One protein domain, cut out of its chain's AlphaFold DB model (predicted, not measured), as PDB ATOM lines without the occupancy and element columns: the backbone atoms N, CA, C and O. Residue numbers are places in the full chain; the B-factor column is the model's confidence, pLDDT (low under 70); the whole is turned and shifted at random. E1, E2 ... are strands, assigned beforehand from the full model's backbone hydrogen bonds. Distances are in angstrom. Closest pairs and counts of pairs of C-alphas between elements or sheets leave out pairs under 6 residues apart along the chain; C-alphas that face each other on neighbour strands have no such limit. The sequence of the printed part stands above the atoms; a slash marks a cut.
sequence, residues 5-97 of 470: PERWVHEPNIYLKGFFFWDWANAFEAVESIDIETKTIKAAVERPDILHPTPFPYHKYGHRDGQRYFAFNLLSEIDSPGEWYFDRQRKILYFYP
ATOM      1  N   PRO A   5      -9.143  44.977 -34.104       91.56
ATOM      2  CA  PRO A   5      -8.949  43.899 -35.079       91.56
ATOM      3  C   PRO A   5      -7.521  43.678 -35.565       91.56
ATOM      4  O   PRO A   5      -7.220  42.592 -36.052       91.56
ATOM      5  N   GLU A   6      -6.624  44.654 -35.406       91.81
ATOM      6  CA  GLU A   6      -5.200  44.489 -35.724       91.81
ATOM      7  C   GLU A   6      -4.568  43.358 -34.889       91.81
ATOM      8  O   GLU A   6      -3.637  42.696 -35.338       91.81
ATOM      9  N   ARG A   7      -5.120  43.073 -33.699       92.19
ATOM     10  CA  ARG A   7      -4.682  41.983 -32.811       92.19
ATOM     11  C   ARG A   7      -5.176  40.608 -33.259       92.19
ATOM     12  O   ARG A   7      -4.621  39.600 -32.837       92.19
ATOM     13  N   TRP A   8      -6.221  40.559 -34.084       93.88
ATOM     14  CA  TRP A   8      -6.925  39.320 -34.411       93.88
ATOM     15  C   TRP A   8      -6.407  38.657 -35.690       93.88
ATOM     16  O   TRP A   8      -6.791  37.533 -35.976       93.88
ATOM     17  N   VAL A   9      -5.528  39.310 -36.460       92.56
ATOM     18  CA  VAL A   9      -5.077  38.860 -37.799       92.56
ATOM     19  C   VAL A   9      -4.559  37.412 -37.820       92.56
ATOM     20  O   VAL A   9      -4.686  36.721 -38.829       92.56
ATOM     21  N   HIS A  10      -3.990  36.938 -36.711       90.50
ATOM     22  CA  HIS A  10      -3.440  35.585 -36.579       90.50
ATOM     23  C   HIS A  10      -4.269  34.663 -35.672       90.50
ATOM     24  O   HIS A  10      -3.864  33.529 -35.417       90.50
ATOM     25  N   GLU A  11      -5.413  35.133 -35.178       92.00
ATOM     26  CA  GLU A  11      -6.314  34.334 -34.355       92.00
ATOM     27  C   GLU A  11      -7.135  33.377 -35.232       92.00
ATOM     28  O   GLU A  11      -7.691  33.782 -36.257       92.00
ATOM     29  N   PRO A  12      -7.251  32.094 -34.857       89.81
ATOM     30  CA  PRO A  12      -8.042  31.138 -35.615       89.81
ATOM     31  C   PRO A  12      -9.528  31.207 -35.232       89.81
ATOM     32  O   PRO A  12      -9.876  31.334 -34.061       89.81
ATOM     33  N   ASN A  13     -10.418  30.962 -36.201       86.38
ATOM     34  CA  ASN A  13     -11.866  30.797 -35.984       86.38
ATOM     35  C   ASN A  13     -12.544  31.999 -35.301       86.38
ATOM     36  O   ASN A  13     -13.340  31.825 -34.378       86.38
ATOM     37  N   ILE A  14     -12.228  33.212 -35.738       92.38
ATOM     38  CA  ILE A  14     -12.844  34.430 -35.209       92.38
ATOM     39  C   ILE A  14     -14.319  34.469 -35.620       92.38
ATOM     40  O   ILE A  14     -14.656  34.194 -36.777       92.38
ATOM     41  N   TYR A  15     -15.189  34.859 -34.693       91.38
ATOM     42  CA  TYR A  15     -16.594  35.116 -34.983       91.38
ATOM     43  C   TYR A  15     -17.005  36.508 -34.524       91.38
ATOM     44  O   TYR A  15     -16.596  36.983 -33.467       91.38
ATOM     45  N   LEU A  16     -17.882  37.130 -35.302       91.44
ATOM     46  CA  LEU A  16     -18.635  38.314 -34.926       91.44
ATOM     47  C   LEU A  16     -20.045  37.889 -34.519       91.44
ATOM     48  O   LEU A  16     -20.673  37.080 -35.198       91.44
ATOM     49  N   LYS A  17     -20.566  38.449 -33.429       89.25
ATOM     50  CA  LYS A  17     -21.971  38.333 -33.023       89.25
ATOM     51  C   LYS A  17     -22.562  39.728 -32.934       89.25
ATOM     52  O   LYS A  17     -22.003  40.597 -32.271       89.25
ATOM     53  N   GLY A  18     -23.710  39.945 -33.560       89.31
ATOM     54  CA  GLY A  18     -24.334  41.260 -33.531       89.31
ATOM     55  C   GLY A  18     -25.676  41.333 -34.230       89.31
ATOM     56  O   GLY A  18     -26.193  40.339 -34.738       89.31
ATOM     57  N   PHE A  19     -26.220  42.543 -34.239       88.50
ATOM     58  CA  PHE A  19     -27.405  42.938 -34.986       88.50
ATOM     59  C   PHE A  19     -26.928  43.736 -36.189       88.50
ATOM     60  O   PHE A  19     -26.757  44.941 -36.094       88.50
ATOM     61  N   PHE A  20     -26.616  43.064 -37.297       88.81
ATOM     62  CA  PHE A  20     -25.857  43.684 -38.390       88.81
ATOM     63  C   PHE A  20     -26.675  44.631 -39.272       88.81
ATOM     64  O   PHE A  20     -26.091  45.446 -39.983       88.81
ATOM     65  N   PHE A  21     -28.008  44.558 -39.232       89.38
ATOM     66  CA  PHE A  21     -28.878  45.421 -40.040       89.38
ATOM     67  C   PHE A  21     -30.136  45.861 -39.299       89.38
ATOM     68  O   PHE A  21     -30.447  47.050 -39.257       89.38
ATOM     69  N   TRP A  22     -30.862  44.894 -38.734       87.00
ATOM     70  CA  TRP A  22     -32.062  45.127 -37.941       87.00
ATOM     71  C   TRP A  22     -31.822  44.696 -36.497       87.00
ATOM     72  O   TRP A  22     -31.312  43.603 -36.259       87.00
ATOM     73  N   ASP A  23     -32.285  45.501 -35.541       86.56
ATOM     74  CA  ASP A  23     -32.125  45.244 -34.102       86.56
ATOM     75  C   ASP A  23     -32.948  44.054 -33.575       86.56
ATOM     76  O   ASP A  23     -32.819  43.683 -32.414       86.56
ATOM     77  N   TRP A  24     -33.783  43.430 -34.408       84.00
ATOM     78  CA  TRP A  24     -34.488  42.180 -34.101       84.00
ATOM     79  C   TRP A  24     -33.833  40.940 -34.726       84.00
ATOM     80  O   TRP A  24     -34.240  39.818 -34.435       84.00
ATOM     81  N   ALA A  25     -32.829  41.112 -35.589       85.38
ATOM     82  CA  ALA A  25     -32.157  40.021 -36.290       85.38
ATOM     83  C   ALA A  25     -30.701  39.918 -35.832       85.38
ATOM     84  O   ALA A  25     -29.802  40.508 -36.431       85.38
ATOM     85  N   ASN A  26     -30.467  39.162 -34.758       88.12
ATOM     86  CA  ASN A  26     -29.106  38.831 -34.359       88.12
ATOM     87  C   ASN A  26     -28.546  37.721 -35.266       88.12
ATOM     88  O   ASN A  26     -29.264  36.782 -35.622       88.12
ATOM     89  N   ALA A  27     -27.252  37.778 -35.564       85.50
ATOM     90  CA  ALA A  27     -26.559  36.730 -36.301       85.50
ATOM     91  C   ALA A  27     -25.122  36.535 -35.816       85.50
ATOM     92  O   ALA A  27     -24.606  37.300 -34.994       85.50
ATOM     93  N   PHE A  28     -24.516  35.470 -36.330       86.50
ATOM     94  CA  PHE A  28     -23.122  35.118 -36.136       86.50
ATOM     95  C   PHE A  28     -22.441  35.092 -37.494       86.50
ATOM     96  O   PHE A  28     -22.897  34.374 -38.372       86.50
ATOM     97  N   GLU A  29     -21.337  35.808 -37.645       87.31
ATOM     98  CA  GLU A  29     -20.550  35.797 -38.872       87.31
ATOM     99  C   GLU A  29     -19.139  35.315 -38.557       87.31
ATOM    100  O   GLU A  29     -18.436  35.904 -37.736       87.31
ATOM    101  N   ALA A  30     -18.724  34.216 -39.184       88.94
ATOM    102  CA  ALA A  30     -17.326  33.808 -39.144       88.94
ATOM    103  C   ALA A  30     -16.490  34.825 -39.931       88.94
ATOM    104  O   ALA A  30     -16.937  35.321 -40.961       88.94
ATOM    105  N   VAL A  31     -15.276  35.120 -39.478       90.81
ATOM    106  CA  VAL A  31     -14.354  36.002 -40.208       90.81
ATOM    107  C   VAL A  31     -13.457  35.163 -41.113       90.81
ATOM    108  O   VAL A  31     -12.829  34.208 -40.662       90.81
ATOM    109  N   GLU A  32     -13.392  35.528 -42.391       91.25
ATOM    110  CA  GLU A  32     -12.477  34.946 -43.377       91.25
ATOM    111  C   GLU A  32     -11.105  35.620 -43.321       91.25
ATOM    112  O   GLU A  32     -10.079  34.946 -43.277       91.25
ATOM    113  N   SER A  33     -11.080  36.955 -43.328       92.25
ATOM    114  CA  SER A  33      -9.840  37.729 -43.320       92.25
ATOM    115  C   SER A  33     -10.041  39.122 -42.734       92.25
ATOM    116  O   SER A  33     -11.136  39.686 -42.788       92.25
ATOM    117  N   ILE A  34      -8.958  39.701 -42.220       94.19
ATOM    118  CA  ILE A  34      -8.901  41.081 -41.733       94.19
ATOM    119  C   ILE A  34      -7.803  41.797 -42.512       94.19
ATOM    120  O   ILE A  34      -6.662  41.340 -42.528       94.19
ATOM    121  N   ASP A  35      -8.153  42.910 -43.145       93.75
ATOM    122  CA  ASP A  35      -7.207  43.800 -43.808       93.75
ATOM    123  C   ASP A  35      -7.030  45.055 -42.946       93.75
ATOM    124  O   ASP A  35      -7.966  45.832 -42.729       93.75
ATOM    125  N   ILE A  36      -5.816  45.224 -42.425       93.19
ATOM    126  CA  ILE A  36      -5.452  46.325 -41.532       93.19
ATOM    127  C   ILE A  36      -5.204  47.641 -42.279       93.19
ATOM    128  O   ILE A  36      -5.373  48.707 -41.688       93.19
ATOM    129  N   GLU A  37      -4.843  47.590 -43.566       92.50
ATOM    130  CA  GLU A  37      -4.603  48.781 -44.386       92.50
ATOM    131  C   GLU A  37      -5.937  49.426 -44.762       92.50
ATOM    132  O   GLU A  37      -6.145  50.623 -44.554       92.50
ATOM    133  N   THR A  38      -6.881  48.613 -45.247       93.19
ATOM    134  CA  THR A  38      -8.225  49.082 -45.618       93.19
ATOM    135  C   THR A  38      -9.198  49.119 -44.438       93.19
ATOM    136  O   THR A  38     -10.292  49.677 -44.557       93.19
ATOM    137  N   LYS A  39      -8.808  48.571 -43.277       91.12
ATOM    138  CA  LYS A  39      -9.634  48.417 -42.061       91.12
ATOM    139  C   LYS A  39     -10.937  47.666 -42.321       91.12
ATOM    140  O   LYS A  39     -11.993  48.034 -41.792       91.12
ATOM    141  N   THR A  40     -10.861  46.612 -43.126       91.75
ATOM    142  CA  THR A  40     -12.009  45.788 -43.502       91.75
ATOM    143  C   THR A  40     -11.946  44.416 -42.842       91.75
ATOM    144  O   THR A  40     -10.884  43.811 -42.697       91.75
ATOM    145  N   ILE A  41     -13.109  43.927 -42.416       91.19
ATOM    146  CA  ILE A  41     -13.295  42.544 -41.981       91.19
ATOM    147  C   ILE A  41     -14.139  41.874 -43.053       91.19
ATOM    148  O   ILE A  41     -15.261  42.303 -43.322       91.19
ATOM    149  N   LYS A  42     -13.595  40.829 -43.668       90.31
ATOM    150  CA  LYS A  42     -14.323  40.001 -44.618       90.31
ATOM    151  C   LYS A  42     -14.963  38.851 -43.853       90.31
ATOM    152  O   LYS A  42     -14.252  38.027 -43.279       90.31
ATOM    153  N   ALA A  43     -16.290  38.797 -43.831       86.44
ATOM    154  CA  ALA A  43     -17.006  37.639 -43.314       86.44
ATOM    155  C   ALA A  43     -16.861  36.448 -44.274       86.44
ATOM    156  O   ALA A  43     -16.796  36.621 -45.493       86.44
ATOM    157  N   ALA A  44     -16.801  35.245 -43.718       82.31
ATOM    158  CA  ALA A  44     -16.816  34.010 -44.478       82.31
ATOM    159  C   ALA A  44     -18.229  33.731 -44.998       82.31
ATOM    160  O   ALA A  44     -19.214  33.950 -44.296       82.31
ATOM    161  N   VAL A  45     -18.310  33.183 -46.211       72.50
ATOM    162  CA  VAL A  45     -19.582  32.792 -46.831       72.50
ATOM    163  C   VAL A  45     -20.306  31.771 -45.947       72.50
ATOM    164  O   VAL A  45     -19.750  30.710 -45.637       72.50
ATOM    165  N   GLU A  46     -21.552  32.063 -45.565       63.62
ATOM    166  CA  GLU A  46     -22.367  31.124 -44.796       63.62
ATOM    167  C   GLU A  46     -22.668  29.876 -45.635       63.62
ATOM    168  O   GLU A  46     -23.037  29.941 -46.816       63.62
ATOM    169  N   ARG A  47     -22.520  28.700 -45.015       57.00
ATOM    170  CA  ARG A  47     -22.971  27.449 -45.631       57.00
ATOM    171  C   ARG A  47     -24.503  27.420 -45.626       57.00
ATOM    172  O   ARG A  47     -25.088  27.832 -44.627       57.00
ATOM    173  N   PRO A  48     -25.147  26.884 -46.679       52.66
ATOM    174  CA  PRO A  48     -26.593  26.710 -46.698       52.66
ATOM    175  C   PRO A  48     -27.101  25.981 -45.453       52.66
ATOM    176  O   PRO A  48     -26.513  24.975 -45.043       52.66
ATOM    177  N   ASP A  49     -28.215  26.443 -44.896       45.66
ATOM    178  CA  ASP A  49     -28.945  25.744 -43.841       45.66
ATOM    179  C   ASP A  49     -30.418  25.525 -44.228       45.66
ATOM    180  O   ASP A  49     -30.877  25.929 -45.297       45.66
ATOM    181  N   ILE A  50     -31.173  24.833 -43.367       32.81
ATOM    182  CA  ILE A  50     -32.582  24.476 -43.621       32.81
ATOM    183  C   ILE A  50     -33.473  25.725 -43.788       32.81
ATOM    184  O   ILE A  50     -34.531  25.646 -44.410       32.81
ATOM    185  N   LEU A  51     -33.067  26.873 -43.241       29.81
ATOM    186  CA  LEU A  51     -33.787  28.142 -43.350       29.81
ATOM    187  C   LEU A  51     -33.263  29.011 -44.511       29.81
ATOM    188  O   LEU A  51     -33.997  29.875 -44.990       29.81
ATOM    189  N   HIS A  52     -32.040  28.763 -44.987       43.50
ATOM    190  CA  HIS A  52     -31.337  29.510 -46.030       43.50
ATOM    191  C   HIS A  52     -30.631  28.527 -46.986       43.50
ATOM    192  O   HIS A  52     -29.423  28.308 -46.895       43.50
ATOM    193  N   PRO A  53     -31.371  27.900 -47.919       44.12
ATOM    194  CA  PRO A  53     -30.837  26.865 -48.810       44.12
ATOM    195  C   PRO A  53     -29.872  27.404 -49.880       44.12
ATOM    196  O   PRO A  53     -29.197  26.627 -50.555       44.12
ATOM    197  N   THR A  54     -29.790  28.724 -50.046       45.84
ATOM    198  CA  THR A  54     -28.788  29.396 -50.881       45.84
ATOM    199  C   THR A  54     -27.658  29.930 -50.004       45.84
ATOM    200  O   THR A  54     -27.971  30.599 -49.018       45.84
ATOM    201  N   PRO A  55     -26.373  29.704 -50.355       52.81
ATOM    202  CA  PRO A  55     -25.258  30.328 -49.651       52.81
ATOM    203  C   PRO A  55     -25.447  31.843 -49.702       52.81
ATOM    204  O   PRO A  55     -25.452  32.432 -50.786       52.81
ATOM    205  N   PHE A  56     -25.648  32.466 -48.546       51.66
ATOM    206  CA  PHE A  56     -25.594  33.911 -48.442       51.66
ATOM    207  C   PHE A  56     -24.163  34.280 -48.065       51.66
ATOM    208  O   PHE A  56     -23.612  33.714 -47.123       51.66
ATOM    209  N   PRO A  57     -23.513  35.198 -48.797       48.56
ATOM    210  CA  PRO A  57     -22.154  35.576 -48.446       48.56
ATOM    211  C   PRO A  57     -22.090  36.290 -47.083       48.56
ATOM    212  O   PRO A  57     -21.030  36.282 -46.474       48.56
ATOM    213  N   TYR A  58     -23.215  36.845 -46.602       63.09
ATOM    214  CA  TYR A  58     -23.336  37.739 -45.443       63.09
ATOM    215  C   TYR A  58     -24.724  37.620 -44.792       63.09
ATOM    216  O   TYR A  58     -25.640  37.090 -45.426       63.09
ATOM    217  N   HIS A  59     -24.919  38.189 -43.593       69.12
ATOM    218  CA  HIS A  59     -26.234  38.360 -42.963       69.12
ATOM    219  C   HIS A  59     -27.318  38.722 -43.995       69.12
ATOM    220  O   HIS A  59     -27.135  39.620 -44.814       69.12
ATOM    221  N   LYS A  60     -28.474  38.043 -43.963       70.31
ATOM    222  CA  LYS A  60     -29.486  38.089 -45.046       70.31
ATOM    223  C   LYS A  60     -30.047  39.476 -45.384       70.31
ATOM    224  O   LYS A  60     -30.633  39.656 -46.448       70.31
ATOM    225  N   TYR A  61     -29.918  40.434 -44.468       78.88
ATOM    226  CA  TYR A  61     -30.331  41.824 -44.679       78.88
ATOM    227  C   TYR A  61     -29.171  42.744 -45.080       78.88
ATOM    228  O   TYR A  61     -29.405  43.905 -45.389       78.88
ATOM    229  N   GLY A  62     -27.944  42.230 -45.108       83.62
ATOM    230  CA  GLY A  62     -26.702  42.976 -45.266       83.62
ATOM    231  C   GLY A  62     -26.190  43.534 -43.940       83.62
ATOM    232  O   GLY A  62     -26.611  43.106 -42.859       83.62
ATOM    233  N   HIS A  63     -25.318  44.536 -44.054       87.25
ATOM    234  CA  HIS A  63     -24.763  45.314 -42.949       87.25
ATOM    235  C   HIS A  63     -25.174  46.780 -43.081       87.25
ATOM    236  O   HIS A  63     -25.197  47.322 -44.187       87.25
ATOM    237  N   ARG A  64     -25.509  47.425 -41.964       89.38
ATOM    238  CA  ARG A  64     -25.877  48.845 -41.912       89.38
ATOM    239  C   ARG A  64     -24.927  49.608 -40.995       89.38
ATOM    240  O   ARG A  64     -24.484  49.085 -39.975       89.38
ATOM    241  N   ASP A  65     -24.653  50.862 -41.331       89.94
ATOM    242  CA  ASP A  65     -23.844  51.740 -40.487       89.94
ATOM    243  C   ASP A  65     -24.486  51.949 -39.104       89.94
ATOM    244  O   ASP A  65     -25.712  51.964 -38.949       89.94
ATOM    245  N   GLY A  66     -23.643  52.101 -38.077       87.81
ATOM    246  CA  GLY A  66     -24.073  52.342 -36.691       87.81
ATOM    247  C   GLY A  66     -24.654  51.121 -35.968       87.81
ATOM    248  O   GLY A  66     -25.254  51.266 -34.908       87.81
ATOM    249  N   GLN A  67     -24.509  49.923 -36.535       88.44
ATOM    250  CA  GLN A  67     -25.005  48.682 -35.947       88.44
ATOM    251  C   GLN A  67     -24.052  48.081 -34.902       88.44
ATOM    252  O   GLN A  67     -22.839  48.296 -34.932       88.44
ATOM    253  N   ARG A  68     -24.622  47.323 -33.957       87.44
ATOM    254  CA  ARG A  68     -23.922  46.800 -32.772       87.44
ATOM    255  C   ARG A  68     -23.468  45.364 -33.000       87.44
ATOM    256  O   ARG A  68     -24.285  44.497 -33.314       87.44
ATOM    257  N   TYR A  69     -22.189  45.101 -32.766       90.06
ATOM    258  CA  TYR A  69     -21.610  43.761 -32.770       90.06
ATOM    259  C   TYR A  69     -20.439  43.681 -31.788       90.06
ATOM    260  O   TYR A  69     -19.897  44.703 -31.368       90.06
ATOM    261  N   PHE A  70     -20.031  42.463 -31.455       90.56
ATOM    262  CA  PHE A  70     -18.782  42.172 -30.762       90.56
ATOM    263  C   PHE A  70     -18.100  40.960 -31.400       90.56
ATOM    264  O   PHE A  70     -18.751  40.145 -32.057       90.56
ATOM    265  N   ALA A  71     -16.786  40.853 -31.223       92.62
ATOM    266  CA  ALA A  71     -16.015  39.695 -31.653       92.62
ATOM    267  C   ALA A  71     -15.817  38.730 -30.478       92.62
ATOM    268  O   ALA A  71     -15.708  39.164 -29.334       92.62
ATOM    269  N   PHE A  72     -15.785  37.429 -30.747       92.44
ATOM    270  CA  PHE A  72     -15.552  36.400 -29.736       92.44
ATOM    271  C   PHE A  72     -14.759  35.224 -30.313       92.44
ATOM    272  O   PHE A  72     -14.508  35.155 -31.519       92.44
ATOM    273  N   ASN A  73     -14.395  34.288 -29.429       92.50
ATOM    274  CA  ASN A  73     -13.509  33.159 -29.724       92.50
ATOM    275  C   ASN A  73     -12.081  33.612 -30.099       92.50
ATOM    276  O   ASN A  73     -11.508  33.147 -31.078       92.50
ATOM    277  N   LEU A  74     -11.526  34.528 -29.299       94.19
ATOM    278  CA  LEU A  74     -10.228  35.178 -29.493       94.19
ATOM    279  C   LEU A  74      -9.411  35.055 -28.201       94.19
ATOM    280  O   LEU A  74      -9.860  35.546 -27.166       94.19
ATOM    281  N   LEU A  75      -8.227  34.431 -28.232       94.50
ATOM    282  CA  LEU A  75      -7.386  34.320 -27.030       94.50
ATOM    283  C   LEU A  75      -6.870  35.695 -26.589       94.50
ATOM    284  O   LEU A  75      -6.836  36.005 -25.400       94.50
ATOM    285  N   SER A  76      -6.502  36.531 -27.558       94.06
ATOM    286  CA  SER A  76      -6.052  37.908 -27.351       94.06
ATOM    287  C   SER A  76      -7.099  38.824 -26.714       94.06
ATOM    288  O   SER A  76      -6.724  39.868 -26.181       94.06
ATOM    289  N   GLU A  77      -8.380  38.460 -26.727       93.62
ATOM    290  CA  GLU A  77      -9.444  39.248 -26.095       93.62
ATOM    291  C   GLU A  77      -9.841  38.728 -24.705       93.62
ATOM    292  O   GLU A  77     -10.776  39.270 -24.138       93.62
ATOM    293  N   ILE A  78      -9.131  37.747 -24.120       94.50
ATOM    294  CA  ILE A  78      -9.254  37.485 -22.675       94.50
ATOM    295  C   ILE A  78      -8.592  38.646 -21.924       94.50
ATOM    296  O   ILE A  78      -7.364  38.697 -21.807       94.50
ATOM    297  N   ASP A  79      -9.398  39.573 -21.418       93.88
ATOM    298  CA  ASP A  79      -8.948  40.768 -20.703       93.88
ATOM    299  C   ASP A  79      -9.618  40.964 -19.329       93.88
ATOM    300  O   ASP A  79      -9.110  41.737 -18.510       93.88
ATOM    301  N   SER A  80     -10.671  40.200 -19.023       96.19
ATOM    302  CA  SER A  80     -11.479  40.358 -17.811       96.19
ATOM    303  C   SER A  80     -11.751  39.028 -17.082       96.19
ATOM    304  O   SER A  80     -11.883  37.975 -17.715       96.19
ATOM    305  N   PRO A  81     -11.862  39.024 -15.735       95.75
ATOM    306  CA  PRO A  81     -12.218  37.813 -15.000       95.75
ATOM    307  C   PRO A  81     -13.592  37.261 -15.422       95.75
ATOM    308  O   PRO A  81     -14.564  38.004 -15.530       95.75
ATOM    309  N   GLY A  82     -13.678  35.945 -15.619       92.94
ATOM    310  CA  GLY A  82     -14.842  35.233 -16.155       92.94
ATOM    311  C   GLY A  82     -14.691  34.810 -17.620       92.94
ATOM    312  O   GLY A  82     -15.398  33.906 -18.066       92.94
ATOM    313  N   GLU A  83     -13.756  35.405 -18.360       95.50
ATOM    314  CA  GLU A  83     -13.534  35.092 -19.772       95.50
ATOM    315  C   GLU A  83     -12.673  33.842 -19.976       95.50
ATOM    316  O   GLU A  83     -11.799  33.501 -19.172       95.50
ATOM    317  N   TRP A  84     -12.919  33.146 -21.086       95.00
ATOM    318  CA  TRP A  84     -12.238  31.904 -21.428       95.00
ATOM    319  C   TRP A  84     -12.072  31.735 -22.942       95.00
ATOM    320  O   TRP A  84     -12.828  32.281 -23.743       95.00
ATOM    321  N   TYR A  85     -11.090  30.922 -23.325       95.06
ATOM    322  CA  TYR A  85     -10.810  30.522 -24.701       95.06
ATOM    323  C   TYR A  85     -10.382  29.059 -24.731       95.06
ATOM    324  O   TYR A  85      -9.514  28.634 -23.967       95.06
ATOM    325  N   PHE A  86     -10.966  28.280 -25.640       92.44
ATOM    326  CA  PHE A  86     -10.586  26.886 -25.837       92.44
ATOM    327  C   PHE A  86      -9.774  26.727 -27.124       92.44
ATOM    328  O   PHE A  86     -10.329  26.700 -28.226       92.44
ATOM    329  N   ASP A  87      -8.457  26.564 -26.978       92.88
ATOM    330  CA  ASP A  87      -7.560  26.216 -28.077       92.88
ATOM    331  C   ASP A  87      -7.839  24.768 -28.489       92.88
ATOM    332  O   ASP A  87      -7.373  23.811 -27.866       92.88
ATOM    333  N   ARG A  88      -8.625  24.600 -29.553       88.94
ATOM    334  CA  ARG A  88      -9.046  23.282 -30.047       88.94
ATOM    335  C   ARG A  88      -7.894  22.465 -30.622       88.94
ATOM    336  O   ARG A  88      -7.966  21.238 -30.592       88.94
ATOM    337  N   GLN A  89      -6.862  23.120 -31.155       90.38
ATOM    338  CA  GLN A  89      -5.724  22.440 -31.768       90.38
ATOM    339  C   GLN A  89      -4.831  21.830 -30.689       90.38
ATOM    340  O   GLN A  89      -4.453  20.663 -30.785       90.38
ATOM    341  N   ARG A  90      -4.537  22.605 -29.639       93.94
ATOM    342  CA  ARG A  90      -3.722  22.153 -28.504       93.94
ATOM    343  C   ARG A  90      -4.531  21.434 -27.425       93.94
ATOM    344  O   ARG A  90      -3.943  20.766 -26.584       93.94
ATOM    345  N   LYS A  91      -5.864  21.539 -27.470       92.31
ATOM    346  CA  LYS A  91      -6.815  21.051 -26.455       92.31
ATOM    347  C   LYS A  91      -6.563  21.676 -25.078       92.31
ATOM    348  O   LYS A  91      -6.613  20.988 -24.063       92.31
ATOM    349  N   ILE A  92      -6.288  22.981 -25.056       93.94
ATOM    350  CA  ILE A  92      -6.007  23.748 -23.835       93.94
ATOM    351  C   ILE A  92      -7.150  24.735 -23.596       93.94
ATOM    352  O   ILE A  92      -7.500  25.512 -24.485       93.94
ATOM    353  N   LEU A  93      -7.719  24.711 -22.389       93.25
ATOM    354  CA  LEU A  93      -8.650  25.730 -21.914       93.25
ATOM    355  C   LEU A  93      -7.863  26.818 -21.178       93.25
ATOM    356  O   LEU A  93      -7.274  26.564 -20.130       93.25
ATOM    357  N   TYR A  94      -7.882  28.025 -21.728       94.94
ATOM    358  CA  TYR A  94      -7.443  29.235 -21.046       94.94
ATOM    359  C   TYR A  94      -8.661  29.839 -20.350       94.94
ATOM    360  O   TYR A  94      -9.692  30.043 -20.988       94.94
ATOM    361  N   PHE A  95      -8.560  30.107 -19.053       94.62
ATOM    362  CA  PHE A  95      -9.644  30.677 -18.256       94.62
ATOM    363  C   PHE A  95      -9.068  31.710 -17.292       94.62
ATOM    364  O   PHE A  95      -8.117  31.402 -16.572       94.62
ATOM    365  N   TYR A  96      -9.638  32.915 -17.280       94.88
ATOM    366  CA  TYR A  96      -9.347  33.934 -16.280       94.88
ATOM    367  C   TYR A  96     -10.381  33.808 -15.151       94.88
ATOM    368  O   TYR A  96     -11.501  34.292 -15.289       94.88
ATOM    369  N   PRO A  97     -10.063  33.143 -14.028       92.88
ATOM    370  CA  PRO A  97     -11.059  32.867 -13.003       92.88
ATOM    371  C   PRO A  97     -11.500  34.149 -12.264       92.88
ATOM    372  O   PRO A  97     -10.645  34.908 -11.806       92.88
TER     373      PRO A  97
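AT A GLANCE: This is residues 5 to 97 of the 470 residues of the protein "Right-handed parallel beta-helix repeat-containing protein" of Nitrospirales bacterium (UniProt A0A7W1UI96). With little regular structure, the domain is a strongly twisted sheet, E3 - E2 - E1 - E4, curled like part of a barrel, with the small hairpin E5 and E6 set off from it and a long loop, residues 44 to 67. The 93 printed residues include six named strands, E1 to E6, holding 32 residues: class all strand, both sheets antiparallel. It is only just compact, close to loose, radius of gyration of the C-alphas 14.7 A, spans 38 by 32 by 25 A.

IN THESE COORDINATES: E1, residues 15 to 19, begins with C-alpha 15 at (-16.594, 35.116, -34.983). E2, residues 26 to 35, 24.4 A long, bends by 73 degrees at residue 32. E3 is residues 40 to 43, E4 68 to 72, E5 84 to 87; E6, 92 to 95, ends with C-alpha 95 at (-9.644, 30.677, -18.256).

HOW THE PARTS SIT: E1, E2 and E3 form a meander, each strand the antiparallel neighbour of the one before; with E4, antiparallel to E1, a Greek key. Within hydrogen-bond range are N 29 and O 16, 2.8 A, N 42 and O 33, 2.9 A, N 17 and O 70, 2.8 A, and, in hairpin E5 and E6, N 94 and O 85, 2.8 A. E4 and E5 are apart.

THE WHOLE: The farthest C-alphas, Thr 54 and Pro 97, are 42.0 A apart. The printed part has no cut; links E3 to E4 and E4 to E5 are long. Residues 46 to 59 have pLDDT under 70.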